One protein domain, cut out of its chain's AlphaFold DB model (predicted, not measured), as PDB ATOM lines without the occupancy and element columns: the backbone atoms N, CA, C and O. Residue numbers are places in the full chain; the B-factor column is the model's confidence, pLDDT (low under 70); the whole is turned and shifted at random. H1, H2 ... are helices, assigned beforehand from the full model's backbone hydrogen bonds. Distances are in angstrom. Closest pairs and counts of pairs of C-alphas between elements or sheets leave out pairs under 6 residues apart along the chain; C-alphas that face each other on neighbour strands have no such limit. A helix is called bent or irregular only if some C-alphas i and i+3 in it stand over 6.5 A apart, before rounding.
ATOM      1  N   LEU A  52     151.042 169.630 136.543       83.38
ATOM      2  CA  LEU A  52     151.629 168.407 135.979       83.38
ATOM      3  C   LEU A  52     152.696 168.720 134.925       83.38
ATOM      4  O   LEU A  52     153.777 168.133 134.957       83.38
ATOM      5  N   LEU A  53     152.429 169.676 134.031       85.88
ATOM      6  CA  LEU A  53     153.401 170.113 133.024       85.88
ATOM      7  C   LEU A  53     154.641 170.749 133.659       85.88
ATOM      8  O   LEU A  53     155.757 170.462 133.231       85.88
ATOM      9  N   VAL A  54     154.462 171.565 134.702       90.56
ATOM     10  CA  VAL A  54     155.579 172.156 135.452       90.56
ATOM     11  C   VAL A  54     156.407 171.064 136.131       90.56
ATOM     12  O   VAL A  54     157.629 171.069 136.006       90.56
ATOM     13  N   ALA A  55     155.768 170.089 136.784       89.88
ATOM     14  CA  ALA A  55     156.471 168.972 137.412       89.88
ATOM     15  C   ALA A  55     157.237 168.117 136.387       89.88
ATOM     16  O   ALA A  55     158.400 167.776 136.608       89.88
ATOM     17  N   ALA A  56     156.622 167.807 135.243       91.25
ATOM     18  CA  ALA A  56     157.272 167.079 134.156       91.25
ATOM     19  C   ALA A  56     158.466 167.861 133.586       91.25
ATOM     20  O   ALA A  56     159.544 167.293 133.415       91.25
ATOM     21  N   GLY A  57     158.301 169.166 133.354       94.19
ATOM     22  CA  GLY A  57     159.368 170.048 132.887       94.19
ATOM     23  C   GLY A  57     160.543 170.110 133.864       94.19
ATOM     24  O   GLY A  57     161.692 169.949 133.451       94.19
ATOM     25  N   LEU A  58     160.263 170.254 135.164       95.25
ATOM     26  CA  LEU A  58     161.287 170.232 136.209       95.25
ATOM     27  C   LEU A  58     162.037 168.895 136.222       95.25
ATOM     28  O   LEU A  58     163.264 168.902 136.143       95.25
ATOM     29  N   ASN A  59     161.336 167.761 136.219       93.75
ATOM     30  CA  ASN A  59     161.964 166.434 136.218       93.75
ATOM     31  C   ASN A  59     162.786 166.150 134.948       93.75
ATOM     32  O   ASN A  59     163.855 165.543 135.015       93.75
ATOM     33  N   LEU A  60     162.327 166.607 133.781       95.38
ATOM     34  CA  LEU A  60     163.091 166.491 132.538       95.38
ATOM     35  C   LEU A  60     164.350 167.362 132.573       95.38
ATOM     36  O   LEU A  60     165.414 166.923 132.133       95.38
ATOM     37  N   SER A  61     164.251 168.573 133.129       94.44
ATOM     38  CA  SER A  61     165.396 169.475 133.265       94.44
ATOM     39  C   SER A  61     166.452 168.932 134.231       94.44
ATOM     40  O   SER A  61     167.644 168.973 133.919       94.44
ATOM     41  N   THR A  62     166.037 168.347 135.361       95.12
ATOM     42  CA  THR A  62     166.953 167.733 136.331       95.12
ATOM     43  C   THR A  62     167.616 166.487 135.753       95.12
ATOM     44  O   THR A  62     168.827 166.321 135.906       95.12
ATOM     45  N   LEU A  63     166.873 165.657 135.013       92.25
ATOM     46  CA  LEU A  63     167.431 164.512 134.293       92.25
ATOM     47  C   LEU A  63     168.464 164.953 133.247       92.25
ATOM     48  O   LEU A  63     169.563 164.402 133.200       92.25
ATOM     49  N   ALA A  64     168.149 165.965 132.435       92.75
ATOM     50  CA  ALA A  64     169.072 166.493 131.432       92.75
ATOM     51  C   ALA A  64     170.354 167.041 132.079       92.75
ATOM     52  O   ALA A  64     171.456 166.717 131.630       92.75
ATOM     53  N   ALA A  65     170.231 167.798 133.172       94.31
ATOM     54  CA  ALA A  65     171.375 168.292 133.932       94.31
ATOM     55  C   ALA A  65     172.231 167.142 134.490       94.31
ATOM     56  O   ALA A  65     173.454 167.159 134.340       94.31
ATOM     57  N   ALA A  66     171.609 166.105 135.061       93.12
ATOM     58  CA  ALA A  66     172.314 164.927 135.566       93.12
ATOM     59  C   ALA A  66     173.065 164.175 134.451       93.12
ATOM     60  O   ALA A  66     174.219 163.785 134.639       93.12
ATOM     61  N   LEU A  67     172.456 164.026 133.271       89.62
ATOM     62  CA  LEU A  67     173.087 163.402 132.104       89.62
ATOM     63  C   LEU A  67     174.274 164.224 131.584       89.62
ATOM     64  O   LEU A  67     175.308 163.650 131.237       89.62
ATOM     65  N   ILE A  68     174.171 165.557 131.591       90.69
ATOM     66  CA  ILE A  68     175.283 166.455 131.246       90.69
ATOM     67  C   ILE A  68     176.424 166.305 132.258       90.69
ATOM     68  O   ILE A  68     177.575 166.132 131.855       90.69
ATOM     69  N   VAL A  69     176.131 166.316 133.562       91.31
ATOM     70  CA  VAL A  69     177.145 166.120 134.613       91.31
ATOM     71  C   VAL A  69     177.824 164.762 134.457       91.31
ATOM     72  O   VAL A  69     179.053 164.690 134.455       91.31
ATOM     73  N   MET A  70     177.053 163.693 134.252       87.00
ATOM     74  CA  MET A  70     177.589 162.354 134.013       87.00
ATOM     75  C   MET A  70     178.479 162.314 132.765       87.00
ATOM     76  O   MET A  70     179.567 161.738 132.812       87.00
ATOM     77  N   TYR A  71     178.077 162.969 131.672       86.44
ATOM     78  CA  TYR A  71     178.898 163.094 130.469       86.44
ATOM     79  C   TYR A  71     180.228 163.809 130.760       86.44
ATOM     80  O   TYR A  71     181.295 163.276 130.439       86.44
ATOM     81  N   LEU A  72     180.194 164.961 131.437       88.62
ATOM     82  CA  LEU A  72     181.395 165.719 131.808       88.62
ATOM     83  C   LEU A  72     182.325 164.912 132.729       88.62
ATOM     84  O   LEU A  72     183.540 164.872 132.508       88.62
ATOM     85  N   VAL A  73     181.762 164.208 133.714       87.75
ATOM     86  CA  VAL A  73     182.498 163.323 134.626       87.75
ATOM     87  C   VAL A  73     183.119 162.146 133.872       87.75
ATOM     88  O   VAL A  73     184.298 161.845 134.072       87.75
ATOM     89  N   SER A  74     182.375 161.517 132.958       82.12
ATOM     90  CA  SER A  74     182.857 160.389 132.151       82.12
ATOM     91  C   SER A  74     184.002 160.774 131.207       82.12
ATOM     92  O   SER A  74     184.843 159.935 130.882       82.12
ATOM     93  N   ARG A  75     184.083 162.053 130.813       84.06
ATOM     94  CA  ARG A  75     185.174 162.605 129.998       84.06
ATOM     95  C   ARG A  75     186.458 162.831 130.804       84.06
ATOM     96  O   ARG A  75     187.552 162.856 130.230       84.06
ATOM     97  N   SER A  76     186.363 162.976 132.127       88.25
ATOM     98  CA  SER A  76     187.532 163.126 132.996       88.25
ATOM     99  C   SER A  76     188.318 161.816 133.075       88.25
ATOM    100  O   SER A  76     187.849 160.825 133.628       88.25
ATOM    101  N   ARG A  77     189.564 161.809 132.581       81.62
ATOM    102  CA  ARG A  77     190.420 160.601 132.544       81.62
ATOM    103  C   ARG A  77     190.644 159.958 133.917       81.62
ATOM    104  O   ARG A  77     190.860 158.752 133.989       81.62
ATOM    105  N   ARG A  78     190.640 160.758 134.991       84.19
ATOM    106  CA  ARG A  78     190.839 160.267 136.363       84.19
ATOM    107  C   ARG A  78     189.593 159.544 136.875       84.19
ATOM    108  O   ARG A  78     189.714 158.441 137.390       84.19
ATOM    109  N   LEU A  79     188.414 160.135 136.674       82.31
ATOM    110  CA  LEU A  79     187.138 159.583 137.143       82.31
ATOM    111  C   LEU A  79     186.641 158.445 136.251       82.31
ATOM    112  O   LEU A  79     186.074 157.481 136.754       82.31
ATOM    113  N   HIS A  80     186.930 158.493 134.950       74.50
ATOM    114  CA  HIS A  80     186.561 157.435 134.014       74.50
ATOM    115  C   HIS A  80     187.127 156.068 134.425       74.50
ATOM    116  O   HIS A  80     186.413 155.072 134.387       74.50
ATOM    117  N   LYS A  81     188.380 156.023 134.897       77.62
ATOM    118  CA  LYS A  81     189.000 154.781 135.393       77.62
ATOM    119  C   LYS A  81     188.324 154.229 136.650       77.62
ATOM    120  O   LYS A  81     188.359 153.025 136.861       77.62
ATOM    121  N   VAL A  82     187.744 155.101 137.475       81.06
ATOM    122  CA  VAL A  82     187.018 154.706 138.692       81.06
ATOM    123  C   VAL A  82     185.621 154.201 138.336       81.06
ATOM    124  O   VAL A  82     185.189 153.183 138.862       81.06
ATOM    125  N   LEU A  83     184.934 154.885 137.417       73.12
ATOM    126  CA  LEU A  83     183.553 154.578 137.037       73.12
ATOM    127  C   LEU A  83     183.437 153.386 136.081       73.12
ATOM    128  O   LEU A  83     182.482 152.622 136.170       73.12
ATOM    129  N   VAL A  84     184.389 153.220 135.158       70.56
ATOM    130  CA  VAL A  84     184.368 152.158 134.140       70.56
ATOM    131  C   VAL A  84     185.761 151.525 134.027       70.56
ATOM    132  O   VAL A  84     186.471 151.727 133.039       70.56
ATOM    133  N   PRO A  85     186.190 150.731 135.026       62.12
ATOM    134  CA  PRO A  85     187.567 150.239 135.114       62.12
ATOM    135  C   PRO A  85     187.977 149.305 133.964       62.12
ATOM    136  O   PRO A  85     189.168 149.104 133.734       62.12
ATOM    137  N   LYS A  86     187.012 148.729 133.232       63.75
ATOM    138  CA  LYS A  86     187.255 147.681 132.227       63.75
ATOM    139  C   LYS A  86     187.120 148.123 130.761       63.75
ATOM    140  O   LYS A  86     187.460 147.332 129.883       63.75
ATOM    141  N   LYS A  87     186.672 149.348 130.447       66.31
ATOM    142  CA  LYS A  87     186.486 149.766 129.040       66.31
ATOM    143  C   LYS A  87     187.793 150.310 128.452       66.31
ATOM    144  O   LYS A  87     188.309 151.336 128.889       66.31
ATOM    145  N   LYS A  88     188.333 149.624 127.439       62.75
ATOM    146  CA  LYS A  88     189.466 150.108 126.633       62.75
ATOM    147  C   LYS A  88     188.921 150.900 125.439       62.75
ATOM    148  O   LYS A  88     188.411 150.309 124.498       62.75
ATOM    149  N   GLY A  89     189.006 152.230 125.477       67.56
ATOM    150  CA  GLY A  89     188.613 153.104 124.361       67.56
ATOM    151  C   GLY A  89     188.235 154.515 124.814       67.56
ATOM    152  O   GLY A  89     187.923 154.729 125.983       67.56
ATOM    153  N   ARG A  90     188.275 155.500 123.905       65.12
ATOM    154  CA  ARG A  90     187.654 156.813 124.163       65.12
ATOM    155  C   ARG A  90     186.143 156.655 123.980       65.12
ATOM    156  O   ARG A  90     185.737 156.066 122.986       65.12
ATOM    157  N   LEU A  91     185.330 157.172 124.905       65.44
ATOM    158  CA  LEU A  91     183.904 157.373 124.626       65.44
ATOM    159  C   LEU A  91     183.778 158.350 123.448       65.44
ATOM    160  O   LEU A  91     184.419 159.406 123.484       65.44
ATOM    161  N   GLY A  92     182.998 158.004 122.424       74.25
ATOM    162  CA  GLY A  92     182.623 158.937 121.368       74.25
ATOM    163  C   GLY A  92     181.483 159.849 121.824       74.25
ATOM    164  O   GLY A  92     181.600 160.536 122.845       74.25
ATOM    165  N   MET A  93     180.397 159.919 121.056       80.50
ATOM    166  CA  MET A  93     179.269 160.818 121.328       80.50
ATOM    167  C   MET A  93     178.648 160.617 122.731       80.50
ATOM    168  O   MET A  93     178.663 159.505 123.263       80.50
ATOM    169  N   PRO A  94     178.027 161.662 123.325       75.56
ATOM    170  CA  PRO A  94     177.446 161.629 124.678       75.56
ATOM    171  C   PRO A  94     176.402 160.531 124.933       75.56
ATOM    172  O   PRO A  94     176.112 160.236 126.089       75.56
ATOM    173  N   TRP A  95     175.866 159.904 123.884       81.38
ATOM    174  CA  TRP A  95     174.835 158.862 123.950       81.38
ATOM    175  C   TRP A  95     175.334 157.476 123.522       81.38
ATOM    176  O   TRP A  95     174.588 156.502 123.597       81.38
ATOM    177  N   GLU A  96     176.590 157.350 123.084       82.88
ATOM    178  CA  GLU A  96     177.136 156.059 122.644       82.88
ATOM    179  C   GLU A  96     177.158 155.028 123.764       82.88
ATOM    180  O   GLU A  96     176.921 153.855 123.508       82.88
ATOM    181  N   TRP A  97     177.366 155.454 125.011       81.12
ATOM    182  CA  TRP A  97     177.327 154.542 126.151       81.12
ATOM    183  C   TRP A  97     175.952 153.883 126.324       81.12
ATOM    184  O   TRP A  97     175.910 152.745 126.775       81.12
ATOM    185  N   ILE A  98     174.852 154.547 125.932       84.12
ATOM    186  CA  ILE A  98     173.504 153.954 125.947       84.12
ATOM    187  C   ILE A  98     173.419 152.865 124.885       84.12
ATOM    188  O   ILE A  98     172.974 151.757 125.171       84.12
ATOM    189  N   ARG A  99     173.878 153.162 123.663       84.75
ATOM    190  CA  ARG A  99     173.900 152.191 122.564       84.75
ATOM    191  C   ARG A  99     174.775 150.988 122.905       84.75
ATOM    192  O   ARG A  99     174.376 149.860 122.642       84.75
ATOM    193  N   ASP A 100     175.939 151.229 123.494       83.06
ATOM    194  CA  ASP A 100     176.857 150.181 123.931       83.06
ATOM    195  C   ASP A 100     176.249 149.356 125.067       83.06
ATOM    196  O   ASP A 100     176.296 148.134 125.011       83.06
ATOM    197  N   ALA A 101     175.627 149.996 126.063       82.94
ATOM    198  CA  ALA A 101     174.938 149.294 127.144       82.94
ATOM    199  C   ALA A 101     173.783 148.434 126.614       82.94
ATOM    200  O   ALA A 101     173.607 147.300 127.051       82.94
ATOM    201  N   TYR A 102     173.032 148.948 125.636       84.06
ATOM    202  CA  TYR A 102     171.945 148.215 124.998       84.06
ATOM    203  C   TYR A 102     172.455 147.030 124.167       84.06
ATOM    204  O   TYR A 102     171.888 145.947 124.250       84.06
ATOM    205  N   ARG A 103     173.556 147.205 123.422       83.25
ATOM    206  CA  ARG A 103     174.219 146.121 122.676       83.25
ATOM    207  C   ARG A 103     174.732 145.023 123.596       83.25
ATOM    208  O   ARG A 103     174.407 143.867 123.382       83.25
ATOM    209  N   VAL A 104     175.465 145.381 124.652       80.88
ATOM    210  CA  VAL A 104     175.956 144.397 125.633       80.88
ATOM    211  C   VAL A 104     174.785 143.666 126.297       80.88
ATOM    212  O   VAL A 104     174.854 142.459 126.499       80.88
ATOM    213  N   GLY A 105     173.684 144.372 126.574       76.62
ATOM    214  CA  GLY A 105     172.463 143.778 127.119       76.62
ATOM    215  C   GLY A 105     171.727 142.809 126.181       76.62
ATOM    216  O   GLY A 105     170.887 142.043 126.652       76.62
ATOM    217  N   LEU A 106     172.008 142.841 124.876       74.06
ATOM    218  CA  LEU A 106     171.391 141.970 123.869       74.06
ATOM    219  C   LEU A 106     172.315 140.834 123.429       74.06
ATOM    220  O   LEU A 106     171.863 139.694 123.350       74.06
ATOM    221  N   ASP A 107     173.582 141.152 123.167       78.25
ATOM    222  CA  ASP A 107     174.516 140.256 122.482       78.25
ATOM    223  C   ASP A 107     175.473 139.543 123.457       78.25
ATOM    224  O   ASP A 107     175.805 138.382 123.243       78.25
ATOM    225  N   ASP A 108     175.862 140.196 124.563       82.31
ATOM    226  CA  ASP A 108     176.963 139.763 125.447       82.31
ATOM    227  C   ASP A 108     176.531 139.616 126.919       82.31
ATOM    228  O   ASP A 108     177.296 139.893 127.853       82.31
ATOM    229  N   MET A 109     175.292 139.179 127.164       78.94
ATOM    230  CA  MET A 109     174.796 139.016 128.537       78.94
ATOM    231  C   MET A 109     175.676 138.064 129.357       78.94
ATOM    232  O   MET A 109     175.886 138.327 130.538       78.94
ATOM    233  N   ASP A 110     176.290 137.060 128.725       81.06
ATOM    234  CA  ASP A 110     177.169 136.062 129.354       81.06
ATOM    235  C   ASP A 110     178.414 136.646 130.045       81.06
ATOM    236  O   ASP A 110     179.038 135.972 130.869       81.06
ATOM    237  N   VAL A 111     178.787 137.893 129.732       83.88
ATOM    238  CA  VAL A 111     179.922 138.595 130.358       83.88
ATOM    239  C   VAL A 111     179.532 139.225 131.702       83.88
ATOM    240  O   VAL A 111     180.386 139.456 132.565       83.88
ATOM    241  N   ILE A 112     178.248 139.532 131.892       86.25
ATOM    242  CA  ILE A 112     177.731 140.173 133.102       86.25
ATOM    243  C   ILE A 112     177.495 139.093 134.172       86.25
ATOM    244  O   ILE A 112     176.956 138.037 133.845       86.25
ATOM    245  N   PRO A 113     177.832 139.336 135.456       89.44
ATOM    246  CA  PRO A 113     177.449 138.437 136.542       89.44
ATOM    247  C   PRO A 113     175.942 138.168 136.545       89.44
ATOM    248  O   PRO A 113     175.152 139.080 136.286       89.44
ATOM    249  N   ILE A 114     175.540 136.942 136.882       91.50
ATOM    250  CA  ILE A 114     174.137 136.505 136.831       91.50
ATOM    251  C   ILE A 114     173.187 137.457 137.576       91.50
ATOM    252  O   ILE A 114     172.133 137.804 137.047       91.50
ATOM    253  N   ASP A 115     173.585 137.965 138.743       92.06
ATOM    254  CA  ASP A 115     172.767 138.896 139.529       92.06
ATOM    255  C   ASP A 115     172.527 140.216 138.785       92.06
ATOM    256  O   ASP A 115     171.408 140.728 138.739       92.06
ATOM    257  N   GLY A 116     173.563 140.743 138.124       91.56
ATOM    258  CA  GLY A 116     173.454 141.941 137.292       91.56
ATOM    259  C   GLY A 116     172.552 141.714 136.081       91.56
ATOM    260  O   GLY A 116     171.717 142.563 135.760       91.56
ATOM    261  N   GLN A 117     172.657 140.540 135.450       91.75
ATOM    262  CA  GLN A 117     171.757 140.156 134.364       91.75
ATOM    263  C   GLN A 117     170.293 140.118 134.823       91.75
ATOM    264  O   GLN A 117     169.413 140.574 134.089       91.75
ATOM    265  N   MET A 118     170.020 139.610 136.031       92.06
ATOM    266  CA  MET A 118     168.659 139.530 136.572       92.06
ATOM    267  C   MET A 118     168.044 140.901 136.821       92.06
ATOM    268  O   MET A 118     166.879 141.113 136.485       92.06
ATOM    269  N   VAL A 119     168.825 141.854 137.329       93.00
ATOM    270  CA  VAL A 119     168.356 143.236 137.509       93.00
ATOM    271  C   VAL A 119     167.989 143.869 136.163       93.00
ATOM    272  O   VAL A 119     166.914 144.453 136.029       93.00
ATOM    273  N   ILE A 120     168.831 143.707 135.135       91.31
ATOM    274  CA  ILE A 120     168.553 144.238 133.789       91.31
ATOM    275  C   ILE A 120     167.270 143.621 133.217       91.31
ATOM    276  O   ILE A 120     166.411 144.331 132.689       91.31
ATOM    277  N   ARG A 121     167.110 142.303 133.353       91.81
ATOM    278  CA  ARG A 121     165.921 141.577 132.889       91.81
ATOM    279  C   ARG A 121     164.651 142.006 133.612       91.81
ATOM    280  O   ARG A 121     163.626 142.176 132.956       91.81
ATOM    281  N   LEU A 122     164.721 142.262 134.919       94.75
ATOM    282  CA  LEU A 122     163.609 142.815 135.693       94.75
ATOM    283  C   LEU A 122     163.196 144.204 135.175       94.75
ATOM    284  O   LEU A 122     162.006 144.465 134.995       94.75
ATOM    285  N   CYS A 123     164.160 145.068 134.853       93.81
ATOM    286  CA  CYS A 123     163.877 146.366 134.234       93.81
ATOM    287  C   CYS A 123     163.214 146.214 132.853       93.81
ATOM    288  O   CYS A 123     162.244 146.910 132.552       93.81
ATOM    289  N   LEU A 124     163.692 145.282 132.019       92.44
ATOM    290  CA  LEU A 124     163.097 144.997 130.706       92.44
ATOM    291  C   LEU A 124     161.687 144.402 130.817       92.44
ATOM    292  O   LEU A 124     160.828 144.716 129.993       92.44
ATOM    293  N   LEU A 125     161.433 143.565 131.824       95.88
ATOM    294  CA  LEU A 125     160.107 143.038 132.142       95.88
ATOM    295  C   LEU A 125     159.135 144.180 132.467       95.88
ATOM    296  O   LEU A 125     158.054 144.250 131.880       95.88
ATOM    297  N   GLY A 126     159.556 145.105 133.336       96.06
ATOM    298  CA  GLY A 126     158.793 146.310 133.665       96.06
ATOM    299  C   GLY A 126     158.537 147.191 132.442       96.06
ATOM    300  O   GLY A 126     157.410 147.628 132.232       96.06
ATOM    301  N   LEU A 127     159.539 147.386 131.579       95.81
ATOM    302  CA  LEU A 127     159.385 148.153 130.339       95.81
ATOM    303  C   LEU A 127     158.365 147.512 129.384       95.81
ATOM    304  O   LEU A 127     157.504 148.215 128.860       95.81
ATOM    305  N   LYS A 128     158.429 146.189 129.178       96.12
ATOM    306  CA  LYS A 128     157.468 145.443 128.342       96.12
ATOM    307  C   LYS A 128     156.043 145.566 128.882       96.12
ATOM    308  O   LYS A 128     155.118 145.817 128.112       96.12
ATOM    309  N   PHE A 129     155.878 145.410 130.196       97.88
ATOM    310  CA  PHE A 129     154.580 145.532 130.852       97.88
ATOM    311  C   PHE A 129     154.020 146.957 130.747       97.88
ATOM    312  O   PHE A 129     152.881 147.134 130.320       97.88
ATOM    313  N   SER A 130     154.834 147.975 131.034       97.69
ATOM    314  CA  SER A 130     154.437 149.384 130.926       97.69
ATOM    315  C   SER A 130     154.110 149.794 129.489       97.69
ATOM    316  O   SER A 130     153.127 150.498 129.264       97.69
ATOM    317  N   ALA A 131     154.881 149.334 128.499       97.06
ATOM    318  CA  ALA A 131     154.602 149.594 127.086       97.06
ATOM    319  C   ALA A 131     153.243 149.015 126.668       97.06
ATOM    320  O   ALA A 131     152.429 149.709 126.062       97.06
ATOM    321  N   PHE A 132     152.957 147.773 127.055       97.31
ATOM    322  CA  PHE A 132     151.665 147.147 126.791       97.31
ATOM    323  C   PHE A 132     150.507 147.844 127.522       97.31
ATOM    324  O   PHE A 132     149.471 148.133 126.922       97.31
ATOM    325  N   GLY A 133     150.705 148.202 128.793       96.50
ATOM    326  CA  GLY A 133     149.750 149.000 129.566       96.50
ATOM    327  C   GLY A 133     149.488 150.382 128.969       96.50
ATOM    328  O   GLY A 133     148.368 150.883 129.053       96.50
ATOM    329  N   THR A 134     150.479 150.968 128.294       96.75
ATOM    330  CA  THR A 134     150.336 152.241 127.574       96.75
ATOM    331  C   THR A 134     149.445 152.076 126.345       96.75
ATOM    332  O   THR A 134     148.579 152.914 126.114       96.75
ATOM    333  N   VAL A 135     149.583 150.974 125.597       96.62
ATOM    334  CA  VAL A 135     148.701 150.660 124.458       96.62
ATOM    335  C   VAL A 135     147.252 150.489 124.918       96.62
ATOM    336  O   VAL A 135     146.351 151.077 124.325       96.62
ATOM    337  N   ILE A 136     147.016 149.754 126.009       95.62
ATOM    338  CA  ILE A 136     145.664 149.588 126.572       95.62
ATOM    339  C   ILE A 136     145.114 150.928 127.075       95.62
ATOM    340  O   ILE A 136     143.974 151.278 126.777       95.62
ATOM    341  N   SER A 137     145.934 151.717 127.774       94.38
ATOM    342  CA  SER A 137     145.558 153.063 128.219       94.38
ATOM    343  C   SER A 137     145.183 153.970 127.046       94.38
ATOM    344  O   SER A 137     144.206 154.709 127.144       94.38
ATOM    345  N   PHE A 138     145.897 153.891 125.921       95.81
ATOM    346  CA  PHE A 138     145.598 154.674 124.721       95.81
ATOM    347  C   PHE A 138     144.226 154.326 124.123       95.81
ATOM    348  O   PHE A 138     143.541 155.214 123.627       95.81
ATOM    349  N   VAL A 139     143.792 153.064 124.225       94.56
ATOM    350  CA  VAL A 139     142.453 152.619 123.796       94.56
ATOM    351  C   VAL A 139     141.366 153.038 124.793       94.56
ATOM    352  O   VAL A 139     140.291 153.464 124.384       94.56
ATOM    353  N   LEU A 140     141.638 152.954 126.098       93.31
ATOM    354  CA  LEU A 140     140.673 153.303 127.150       93.31
ATOM    355  C   LEU A 140     140.456 154.814 127.301       93.31
ATOM    356  O   LEU A 140     139.352 155.249 127.608       93.31
ATOM    357  N   THR A 141     141.489 155.624 127.069       95.12
ATOM    358  CA  THR A 141     141.433 157.089 127.221       95.12
ATOM    359  C   THR A 141     140.299 157.750 126.418       95.12
ATOM    360  O   THR A 141     139.532 158.500 127.021       95.12
ATOM    361  N   PRO A 142     140.127 157.502 125.101       95.75
ATOM    362  CA  PRO A 142     139.017 158.087 124.344       95.75
ATOM    363  C   PRO A 142     137.645 157.562 124.796       95.75
ATOM    364  O   PRO A 142     136.663 158.300 124.731       95.75
ATOM    365  N   ILE A 143     137.574 156.322 125.296       94.44
ATOM    366  CA  ILE A 143     136.343 155.749 125.857       94.44
ATOM    367  C   ILE A 143     135.947 156.516 127.124       94.44
ATOM    368  O   ILE A 143     134.810 156.956 127.240       94.44
ATOM    369  N   TYR A 144     136.893 156.772 128.032       95.06
ATOM    370  CA  TYR A 144     136.624 157.591 129.218       95.06
ATOM    371  C   TYR A 144     136.276 159.036 128.865       95.06
ATOM    372  O   TYR A 144     135.356 159.596 129.452       95.06
ATOM    373  N   ALA A 145     136.954 159.629 127.880       94.94
ATOM    374  CA  ALA A 145     136.703 161.010 127.469       94.94
ATOM    375  C   ALA A 145     135.292 161.228 126.895       94.94
ATOM    376  O   ALA A 145     134.782 162.345 126.941       94.94
ATOM    377  N   THR A 146     134.679 160.176 126.346       94.06
ATOM    378  CA  THR A 146     133.319 160.208 125.786       94.06
ATOM    379  C   THR A 146     132.245 159.741 126.772       94.06
ATOM    380  O   THR A 146     131.063 159.827 126.447       94.06
ATOM    381  N   ALA A 147     132.638 159.305 127.975       90.19
ATOM    382  CA  ALA A 147     131.722 158.864 129.021       90.19
ATOM    383  C   ALA A 147     130.918 160.039 129.617       90.19
ATOM    384  O   ALA A 147     131.428 161.153 129.795       90.19
ATOM    385  N   GLY A 148     129.645 159.796 129.927       90.81
ATOM    386  CA  GLY A 148     128.663 160.814 130.320       90.81
ATOM    387  C   GLY A 148     128.719 161.282 131.781       90.81
ATOM    388  O   GLY A 148     127.769 161.907 132.247       90.81
ATOM    389  N   GLY A 149     129.783 160.988 132.536       91.06
ATOM    390  CA  GLY A 149     129.864 161.244 133.985       91.06
ATOM    391  C   GLY A 149     130.102 162.700 134.401       91.06
ATOM    392  O   GLY A 149     130.193 162.981 135.597       91.06
ATOM    393  N   GLY A 150     130.214 163.630 133.447       92.75
ATOM    394  CA  GLY A 150     130.303 165.071 133.712       92.75
ATOM    395  C   GLY A 150     131.582 165.521 134.428       92.75
ATOM    396  O   GLY A 150     131.627 166.636 134.952       92.75
ATOM    397  N   GLN A 151     132.620 164.678 134.474       92.62
ATOM    398  CA  GLN A 151     133.924 165.065 135.010       92.62
ATOM    399  C   GLN A 151     134.688 165.923 134.001       92.62
ATOM    400  O   GLN A 151     134.483 165.854 132.792       92.62
ATOM    401  N   SER A 152     135.621 166.728 134.497       89.88
ATOM    402  CA  SER A 152     136.428 167.627 133.673       89.88
ATOM    403  C   SER A 152     137.918 167.537 134.013       89.88
ATOM    404  O   SER A 152     138.331 167.087 135.088       89.88
ATOM    405  N   GLY A 153     138.761 167.949 133.063       88.06
ATOM    406  CA  GLY A 153     140.217 167.840 133.173       88.06
ATOM    407  C   GLY A 153     140.702 166.387 133.126       88.06
ATOM    408  O   GLY A 153     140.179 165.575 132.375       88.06
ATOM    409  N   ILE A 154     141.709 166.043 133.937       86.69
ATOM    410  CA  ILE A 154     142.309 164.692 133.957       86.69
ATOM    411  C   ILE A 154     141.301 163.627 134.420       86.69
ATOM    412  O   ILE A 154     141.363 162.493 133.963       86.69
ATOM    413  N   PHE A 155     140.341 163.988 135.277       89.50
ATOM    414  CA  PHE A 155     139.299 163.071 135.754       89.50
ATOM    415  C   PHE A 155     138.308 162.657 134.660       89.50
ATOM    416  O   PHE A 155     137.667 161.619 134.796       89.50
ATOM    417  N   ALA A 156     138.219 163.426 133.567       92.75
ATOM    418  CA  ALA A 156     137.472 163.034 132.373       92.75
ATOM    419  C   ALA A 156     138.151 161.875 131.615       92.75
ATOM    420  O   ALA A 156     137.509 161.182 130.840       92.75
ATOM    421  N   LEU A 157     139.453 161.650 131.840       92.94
ATOM    422  CA  LEU A 157     140.250 160.612 131.176       92.94
ATOM    423  C   LEU A 157     140.395 159.335 132.017       92.94
ATOM    424  O   LEU A 157     141.194 158.464 131.675       92.94
ATOM    425  N   THR A 158     139.686 159.225 133.139       93.12
ATOM    426  CA  THR A 158     139.774 158.079 134.052       93.12
ATOM    427  C   THR A 158     138.396 157.477 134.309       93.12
ATOM    428  O   THR A 158     137.368 158.021 133.909       93.12
ATOM    429  N   ILE A 159     138.369 156.361 135.045       93.69
ATOM    430  CA  ILE A 159     137.134 155.666 135.439       93.69
ATOM    431  C   ILE A 159     136.140 156.557 136.205       93.69
ATOM    432  O   ILE A 159     134.961 156.235 136.260       93.69
ATOM    433  N   SER A 160     136.566 157.697 136.767       93.56
ATOM    434  CA  SER A 160     135.648 158.619 137.450       93.56
ATOM    435  C   SER A 160     134.638 159.292 136.522       93.56
ATOM    436  O   SER A 160     133.652 159.824 137.021       93.56
ATOM    437  N   ASN A 161     134.870 159.294 135.204       94.88
ATOM    438  CA  ASN A 161     133.930 159.861 134.238       94.88
ATOM    439  C   ASN A 161     132.827 158.883 133.796       94.88
ATOM    440  O   ASN A 161     132.012 159.240 132.953       94.88
ATOM    441  N   LEU A 162     132.783 157.659 134.336       93.62
ATOM    442  CA  LEU A 162     131.712 156.709 134.025       93.62
ATOM    443  C   LEU A 162     130.417 157.064 134.765       93.62
ATOM    444  O   LEU A 162     130.421 157.242 135.985       93.62
ATOM    445  N   SER A 163     129.296 157.091 134.038       92.38
ATOM    446  CA  SER A 163     127.959 157.149 134.644       92.38
ATOM    447  C   SER A 163     127.551 155.773 135.185       92.38
ATOM    448  O   SER A 163     127.728 154.754 134.518       92.38
ATOM    449  N   ALA A 164     126.984 155.728 136.394       85.00
ATOM    450  CA  ALA A 164     126.621 154.476 137.065       85.00
ATOM    451  C   ALA A 164     125.448 153.728 136.401       85.00
ATOM    452  O   ALA A 164     125.352 152.510 136.547       85.00
ATOM    453  N   SER A 165     124.550 154.431 135.702       81.62
ATOM    454  CA  SER A 165     123.310 153.850 135.168       81.62
ATOM    455  C   SER A 165     123.417 153.381 133.717       81.62
ATOM    456  O   SER A 165     122.837 152.353 133.376       81.62
ATOM    457  N   ASP A 166     124.183 154.086 132.879       77.81
ATOM    458  CA  ASP A 166     124.019 153.981 131.419       77.81
ATOM    459  C   ASP A 166     125.177 153.247 130.717       77.81
ATOM    460  O   ASP A 166     125.076 152.909 129.539       77.81
ATOM    461  N   GLU A 167     126.272 152.935 131.425       83.75
ATOM    462  CA  GLU A 167     127.530 152.483 130.800       83.75
ATOM    463  C   GLU A 167     128.069 151.144 131.346       83.75
ATOM    464  O   GLU A 167     129.280 150.922 131.438       83.75
ATOM    465  N   GLN A 168     127.180 150.196 131.664       87.50
ATOM    466  CA  GLN A 168     127.570 148.864 132.166       87.50
ATOM    467  C   GLN A 168     128.569 148.132 131.245       87.50
ATOM    468  O   GLN A 168     129.490 147.472 131.728       87.50
ATOM    469  N   TYR A 169     128.431 148.279 129.920       89.62
ATOM    470  CA  TYR A 169     129.359 147.690 128.947       89.62
ATOM    471  C   TYR A 169     130.778 148.266 129.064       89.62
ATOM    472  O   TYR A 169     131.755 147.516 129.013       89.62
ATOM    473  N   VAL A 170     130.903 149.584 129.260       90.62
ATOM    474  CA  VAL A 170     132.208 150.246 129.392       90.62
ATOM    475  C   VAL A 170     132.899 149.772 130.661       90.62
ATOM    476  O   VAL A 170     134.069 149.400 130.618       90.62
ATOM    477  N   PHE A 171     132.163 149.687 131.773       91.19
ATOM    478  CA  PHE A 171     132.694 149.133 133.016       91.19
ATOM    479  C   PHE A 171     133.185 147.687 132.832       91.19
ATOM    480  O   PHE A 171     134.296 147.351 133.247       91.19
ATOM    481  N   GLY A 172     132.408 146.852 132.133       92.69
ATOM    482  CA  GLY A 172     132.815 145.496 131.762       92.69
ATOM    483  C   GLY A 172     134.116 145.459 130.951       92.69
ATOM    484  O   GLY A 172     134.984 144.630 131.227       92.69
ATOM    485  N   LEU A 173     134.299 146.392 130.011       92.94
ATOM    486  CA  LEU A 173     135.521 146.523 129.211       92.94
ATOM    487  C   LEU A 173     136.734 146.906 130.072       92.94
ATOM    488  O   LEU A 173     137.812 146.338 129.884       92.94
ATOM    489  N   VAL A 174     136.573 147.802 131.051       93.62
ATOM    490  CA  VAL A 174     137.649 148.153 132.000       93.62
ATOM    491  C   VAL A 174     138.058 146.949 132.840       93.62
ATOM    492  O   VAL A 174     139.248 146.654 132.963       93.62
ATOM    493  N   VAL A 175     137.077 146.225 133.388       95.44
ATOM    494  CA  VAL A 175     137.318 145.009 134.175       95.44
ATOM    495  C   VAL A 175     138.022 143.952 133.320       95.44
ATOM    496  O   VAL A 175     139.027 143.383 133.749       95.44
ATOM    497  N   ALA A 176     137.564 143.736 132.085       95.12
ATOM    498  CA  ALA A 176     138.210 142.828 131.141       95.12
ATOM    499  C   ALA A 176     139.653 143.258 130.825       95.12
ATOM    500  O   ALA A 176     140.560 142.425 130.843       95.12
ATOM    501  N   GLY A 177     139.890 144.555 130.606       94.62
ATOM    502  CA  GLY A 177     141.224 145.120 130.400       94.62
ATOM    503  C   GLY A 177     142.152 144.900 131.598       94.62
ATOM    504  O   GLY A 177     143.317 144.543 131.414       94.62
ATOM    505  N   ALA A 178     141.639 145.029 132.824       96.00
ATOM    506  CA  ALA A 178     142.391 144.751 134.044       96.00
ATOM    507  C   ALA A 178     142.777 143.265 134.156       96.00
ATOM    508  O   ALA A 178     143.951 142.953 134.371       96.00
ATOM    509  N   TYR A 179     141.834 142.342 133.936       97.81
ATOM    510  CA  TYR A 179     142.136 140.903 133.907       97.81
ATOM    511  C   TYR A 179     143.140 140.549 132.811       97.81
ATOM    512  O   TYR A 179     144.050 139.749 133.035       97.81
ATOM    513  N   PHE A 180     143.014 141.171 131.640       97.31
ATOM    514  CA  PHE A 180     143.929 140.963 130.529       97.31
ATOM    515  C   PHE A 180     145.349 141.460 130.843       97.31
ATOM    516  O   PHE A 180     146.318 140.755 130.557       97.31
ATOM    517  N   LEU A 181     145.488 142.612 131.508       97.12
ATOM    518  CA  LEU A 181     146.775 143.112 132.005       97.12
ATOM    519  C   LEU A 181     147.413 142.161 133.022       97.12
ATOM    520  O   LEU A 181     148.602 141.857 132.909       97.12
ATOM    521  N   VAL A 182     146.636 141.663 133.987       98.38
ATOM    522  CA  VAL A 182     147.121 140.698 134.988       98.38
ATOM    523  C   VAL A 182     147.564 139.400 134.315       98.38
ATOM    524  O   VAL A 182     148.660 138.906 134.585       98.38
ATOM    525  N   PHE A 183     146.753 138.867 133.400       98.31
ATOM    526  CA  PHE A 183     147.097 137.674 132.632       98.31
ATOM    527  C   PHE A 183     148.396 137.868 131.838       98.31
ATOM    528  O   PHE A 183     149.294 137.027 131.902       98.31
ATOM    529  N   PHE A 184     148.526 138.998 131.139       98.19
ATOM    530  CA  PHE A 184     149.729 139.335 130.385       98.19
ATOM    531  C   PHE A 184     150.965 139.443 131.288       98.19
ATOM    532  O   PHE A 184     152.025 138.912 130.948       98.19
ATOM    533  N   PHE A 185     150.832 140.058 132.465       98.31
ATOM    534  CA  PHE A 185     151.914 140.134 133.445       98.31
ATOM    535  C   PHE A 185     152.346 138.748 133.937       98.31
ATOM    536  O   PHE A 185     153.535 138.430 133.905       98.31
ATOM    537  N   ILE A 186     151.398 137.889 134.327       98.50
ATOM    538  CA  ILE A 186     151.687 136.509 134.757       98.50
ATOM    539  C   ILE A 186     152.377 135.727 133.633       98.50
ATOM    540  O   ILE A 186     153.337 134.994 133.885       98.50
ATOM    541  N   TRP A 187     151.924 135.896 132.390       98.38
ATOM    542  CA  TRP A 187     152.542 135.267 131.225       98.38
ATOM    543  C   TRP A 187     154.001 135.712 131.039       98.38
ATOM    544  O   TRP A 187     154.881 134.857 130.881       98.38
ATOM    545  N   LEU A 188     154.273 137.017 131.134       98.19
ATOM    546  CA  LEU A 188     155.628 137.567 131.070       98.19
ATOM    547  C   LEU A 188     156.517 137.046 132.214       98.19
ATOM    548  O   LEU A 188     157.625 136.573 131.958       98.19
ATOM    549  N   VAL A 189     156.026 137.065 133.459       98.12
ATOM    550  CA  VAL A 189     156.755 136.557 134.637       98.12
ATOM    551  C   VAL A 189     157.064 135.070 134.487       98.12
ATOM    552  O   VAL A 189     158.188 134.645 134.741       98.12
ATOM    553  N   ARG A 190     156.109 134.260 134.020       98.19
ATOM    554  CA  ARG A 190     156.325 132.825 133.782       98.19
ATOM    555  C   ARG A 190     157.367 132.574 132.689       98.19
ATOM    556  O   ARG A 190     158.130 131.608 132.781       98.19
ATOM    557  N   ALA A 191     157.378 133.384 131.632       97.19
ATOM    558  CA  ALA A 191     158.395 133.292 130.588       97.19
ATOM    559  C   ALA A 191     159.789 133.609 131.151       97.19
ATOM    560  O   ALA A 191     160.710 132.811 130.956       97.19
ATOM    561  N   GLU A 192     159.912 134.696 131.915       96.44
ATOM    562  CA  GLU A 192     161.182 135.109 132.514       96.44
ATOM    563  C   GLU A 192     161.659 134.127 133.591       96.44
ATOM    564  O   GLU A 192     162.829 133.758 133.609       96.44
ATOM    565  N   TRP A 193     160.755 133.597 134.418       97.25
ATOM    566  CA  TRP A 193     161.071 132.596 135.440       97.25
ATOM    567  C   TRP A 193     161.702 131.336 134.842       97.25
ATOM    568  O   TRP A 193     162.726 130.851 135.321       97.25
ATOM    569  N   ARG A 194     161.137 130.813 133.745       97.06
ATOM    570  CA  ARG A 194     161.715 129.653 133.043       97.06
ATOM    571  C   ARG A 194     163.102 129.955 132.486       97.06
ATOM    572  O   ARG A 194     163.945 129.062 132.449       97.06
ATOM    573  N   HIS A 195     163.327 131.182 132.030       93.50
ATOM    574  CA  HIS A 195     164.629 131.599 131.533       93.50
ATOM    575  C   HIS A 195     165.650 131.735 132.672       93.50
ATOM    576  O   HIS A 195     166.753 131.201 132.568       93.50
ATOM    577  N   PHE A 196     165.255 132.347 133.791       94.50
ATOM    578  CA  PHE A 196     166.067 132.440 135.002       94.50
ATOM    579  C   PHE A 196     166.500 131.069 135.520       94.50
ATOM    580  O   PHE A 196     167.672 130.882 135.826       94.50
ATOM    581  N   LEU A 197     165.586 130.094 135.572       96.25
ATOM    582  CA  LEU A 197     165.923 128.738 136.011       96.25
ATOM    583  C   LEU A 197     167.035 128.115 135.157       96.25
ATOM    584  O   LEU A 197     167.956 127.519 135.711       96.25
ATOM    585  N   LYS A 198     166.986 128.296 133.831       95.00
ATOM    586  CA  LYS A 198     168.031 127.805 132.920       95.00
ATOM    587  C   LYS A 198     169.371 128.487 133.180       95.00
ATOM    588  O   LYS A 198     170.367 127.794 133.357       95.00
ATOM    589  N   LEU A 199     169.380 129.819 133.267       93.00
ATOM    590  CA  LEU A 199     170.595 130.590 133.550       93.00
ATOM    591  C   LEU A 199     171.205 130.212 134.901       93.00
ATOM    592  O   LEU A 199     172.410 130.004 135.006       93.00
ATOM    593  N   ARG A 200     170.373 130.073 135.937       94.81
ATOM    594  CA  ARG A 200     170.814 129.689 137.280       94.81
ATOM    595  C   ARG A 200     171.383 128.272 137.305       94.81
ATOM    596  O   ARG A 200     172.415 128.047 137.930       94.81
ATOM    597  N   GLN A 201     170.740 127.330 136.618       94.44
ATOM    598  CA  GLN A 201     171.246 125.966 136.488       94.44
ATOM    599  C   GLN A 201     172.598 125.943 135.766       94.44
ATOM    600  O   GLN A 201     173.534 125.300 136.238       94.44
ATOM    601  N   GLU A 202     172.719 126.661 134.650       93.88
ATOM    602  CA  GLU A 202     173.971 126.753 133.900       93.88
ATOM    603  C   GLU A 202     175.090 127.393 134.729       93.88
ATOM    604  O   GLU A 202     176.200 126.863 134.767       93.88
ATOM    605  N   HIS A 203     174.794 128.478 135.444       92.62
ATOM    606  CA  HIS A 203     175.742 129.136 136.338       92.62
ATOM    607  C   HIS A 203     176.269 128.176 137.414       92.62
ATOM    608  O   HIS A 203     177.483 128.018 137.542       92.62
ATOM    609  N   PHE A 204     175.395 127.437 138.110       91.62
ATOM    610  CA  PHE A 204     175.844 126.441 139.092       91.62
ATOM    611  C   PHE A 204     176.683 125.324 138.466       91.62
ATOM    612  O   PHE A 204     177.688 124.914 139.049       91.62
ATOM    613  N   LEU A 205     176.337 124.863 137.260       91.75
ATOM    614  CA  LEU A 205     177.136 123.863 136.545       91.75
ATOM    615  C   LEU A 205     178.523 124.396 136.163       91.75
ATOM    616  O   LEU A 205     179.520 123.691 136.329       91.75
ATOM    617  N   ARG A 206     178.611 125.632 135.658       92.19
ATOM    618  CA  ARG A 206     179.888 126.281 135.313       92.19
ATOM    619  C   ARG A 206     180.759 126.474 136.550       92.19
ATOM    620  O   ARG A 206     181.961 126.208 136.503       92.19
ATOM    621  N   ARG A 207     180.142 126.864 137.660       91.69
ATOM    622  CA  ARG A 207     180.804 127.054 138.946       91.69
ATOM    623  C   ARG A 207     181.324 125.747 139.534       91.69
ATOM    624  O   ARG A 207     182.493 125.679 139.899       91.69
ATOM    625  N   ALA A 208     180.519 124.685 139.528       90.12
ATOM    626  CA  ALA A 208     180.933 123.355 139.982       90.12
ATOM    627  C   ALA A 208     182.086 122.767 139.145       90.12
ATOM    628  O   ALA A 208     182.898 122.004 139.668       90.12
ATOM    629  N   LYS A 209     182.183 123.145 137.861       90.06
ATOM    630  CA  LYS A 209     183.296 122.795 136.958       90.06
ATOM    631  C   LYS A 209     184.554 123.654 137.153       90.06
ATOM    632  O   LYS A 209     185.556 123.395 136.496       90.06
TER     633      LYS A 209
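Overview. This is residues 52 to 209 of the 397 residues of the protein "PDE8A protein" of Symbiodinium necroappetens (UniProt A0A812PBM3). The domain is a flat, open frame of helices: the long H6 and H4 lie side by side, running opposite ways, and make one long side, while H1 runs across a wide gap from them and makes the other. H2 turns off at the end of H1, H3 runs from the H1 side toward H4 across the gap, and the little H5 folds back on the far end of H4. The printed part has 158 residues with six named helices, H1 to H6 in chain order, and no named strand; its class is all helix. The whole is only just extended, close to loose, with a radius of gyration of the C-alphas of 22.8 A, and spans 66 by 44 by 17 A.

Along the chain. Start with H6, the longest helix, residues 168 to 208: find C-alpha 168 at (127.570, 148.864, 132.166) and follow it 59.7 A to C-alpha 208 at (180.933, 123.355, 139.982). H4, residues 114 to 145, covers 45.7 A, with a kink of 34 degrees near residue 139; it is neither bent nor irregular, but only just: C-alphas 139 and 142 are 6.5 A apart. H5 is residues 153 to 157, 7.5 A long, and H3 is residues 96 to 107, 16.0 A. Find H1, residues 52 to 75, at C-alpha 52, (151.629, 168.407, 135.979); it runs 34.6 A. H2, residues 77 to 83, measures 10.2 A.

Arrangement. Look first at Phe 129 and Phe 185, the closest C-alphas of H4 and H6 at 6.6 A: these helices touch, at a shallow tilt of 10 degrees, opposite ways. H5 touches H4 at residues 141 to 145 alone, the closest C-alphas being those of Tyr 144 and Leu 157, 5.1 A apart. H3 is close to H4 but not clearly touching, about perpendicular at 77 degrees; the closest C-alphas, of Gly 105 and Ile 120, are 7.7 A apart. H1 and H2 touch only at the corner, with residues 73 to 74 of H1 alone, at a steep tilt of 62 degrees, opposite ways; the C-alphas of Ser 74 and His 80 are closest, 5.1 A apart. H1 is apart from H3, H4, H5 and H6. In H1, H3 and H6 every O i to N i+4 pair is within hydrogen-bond range; in H4 26 of 28 are, in H2 1 of 3 with 2 of 4 O i to N i+3 pairs, and in H5 0 of 1 with 2 of 2.

Size, cuts and confidence. The two C-alphas farthest apart, of Gly 150 and Lys 209, are 67.9 A apart. Residues 52 to 66 of H1, 98 to 103 of H3 and 204 to 209, of which 204 to 208 belong to H6, stand free. The printed part has no cut, and H2 to H3 is the long link, 12 residues. Residues 85 to 91 have pLDDT under 70, against a mean of 89.3 for the printed part.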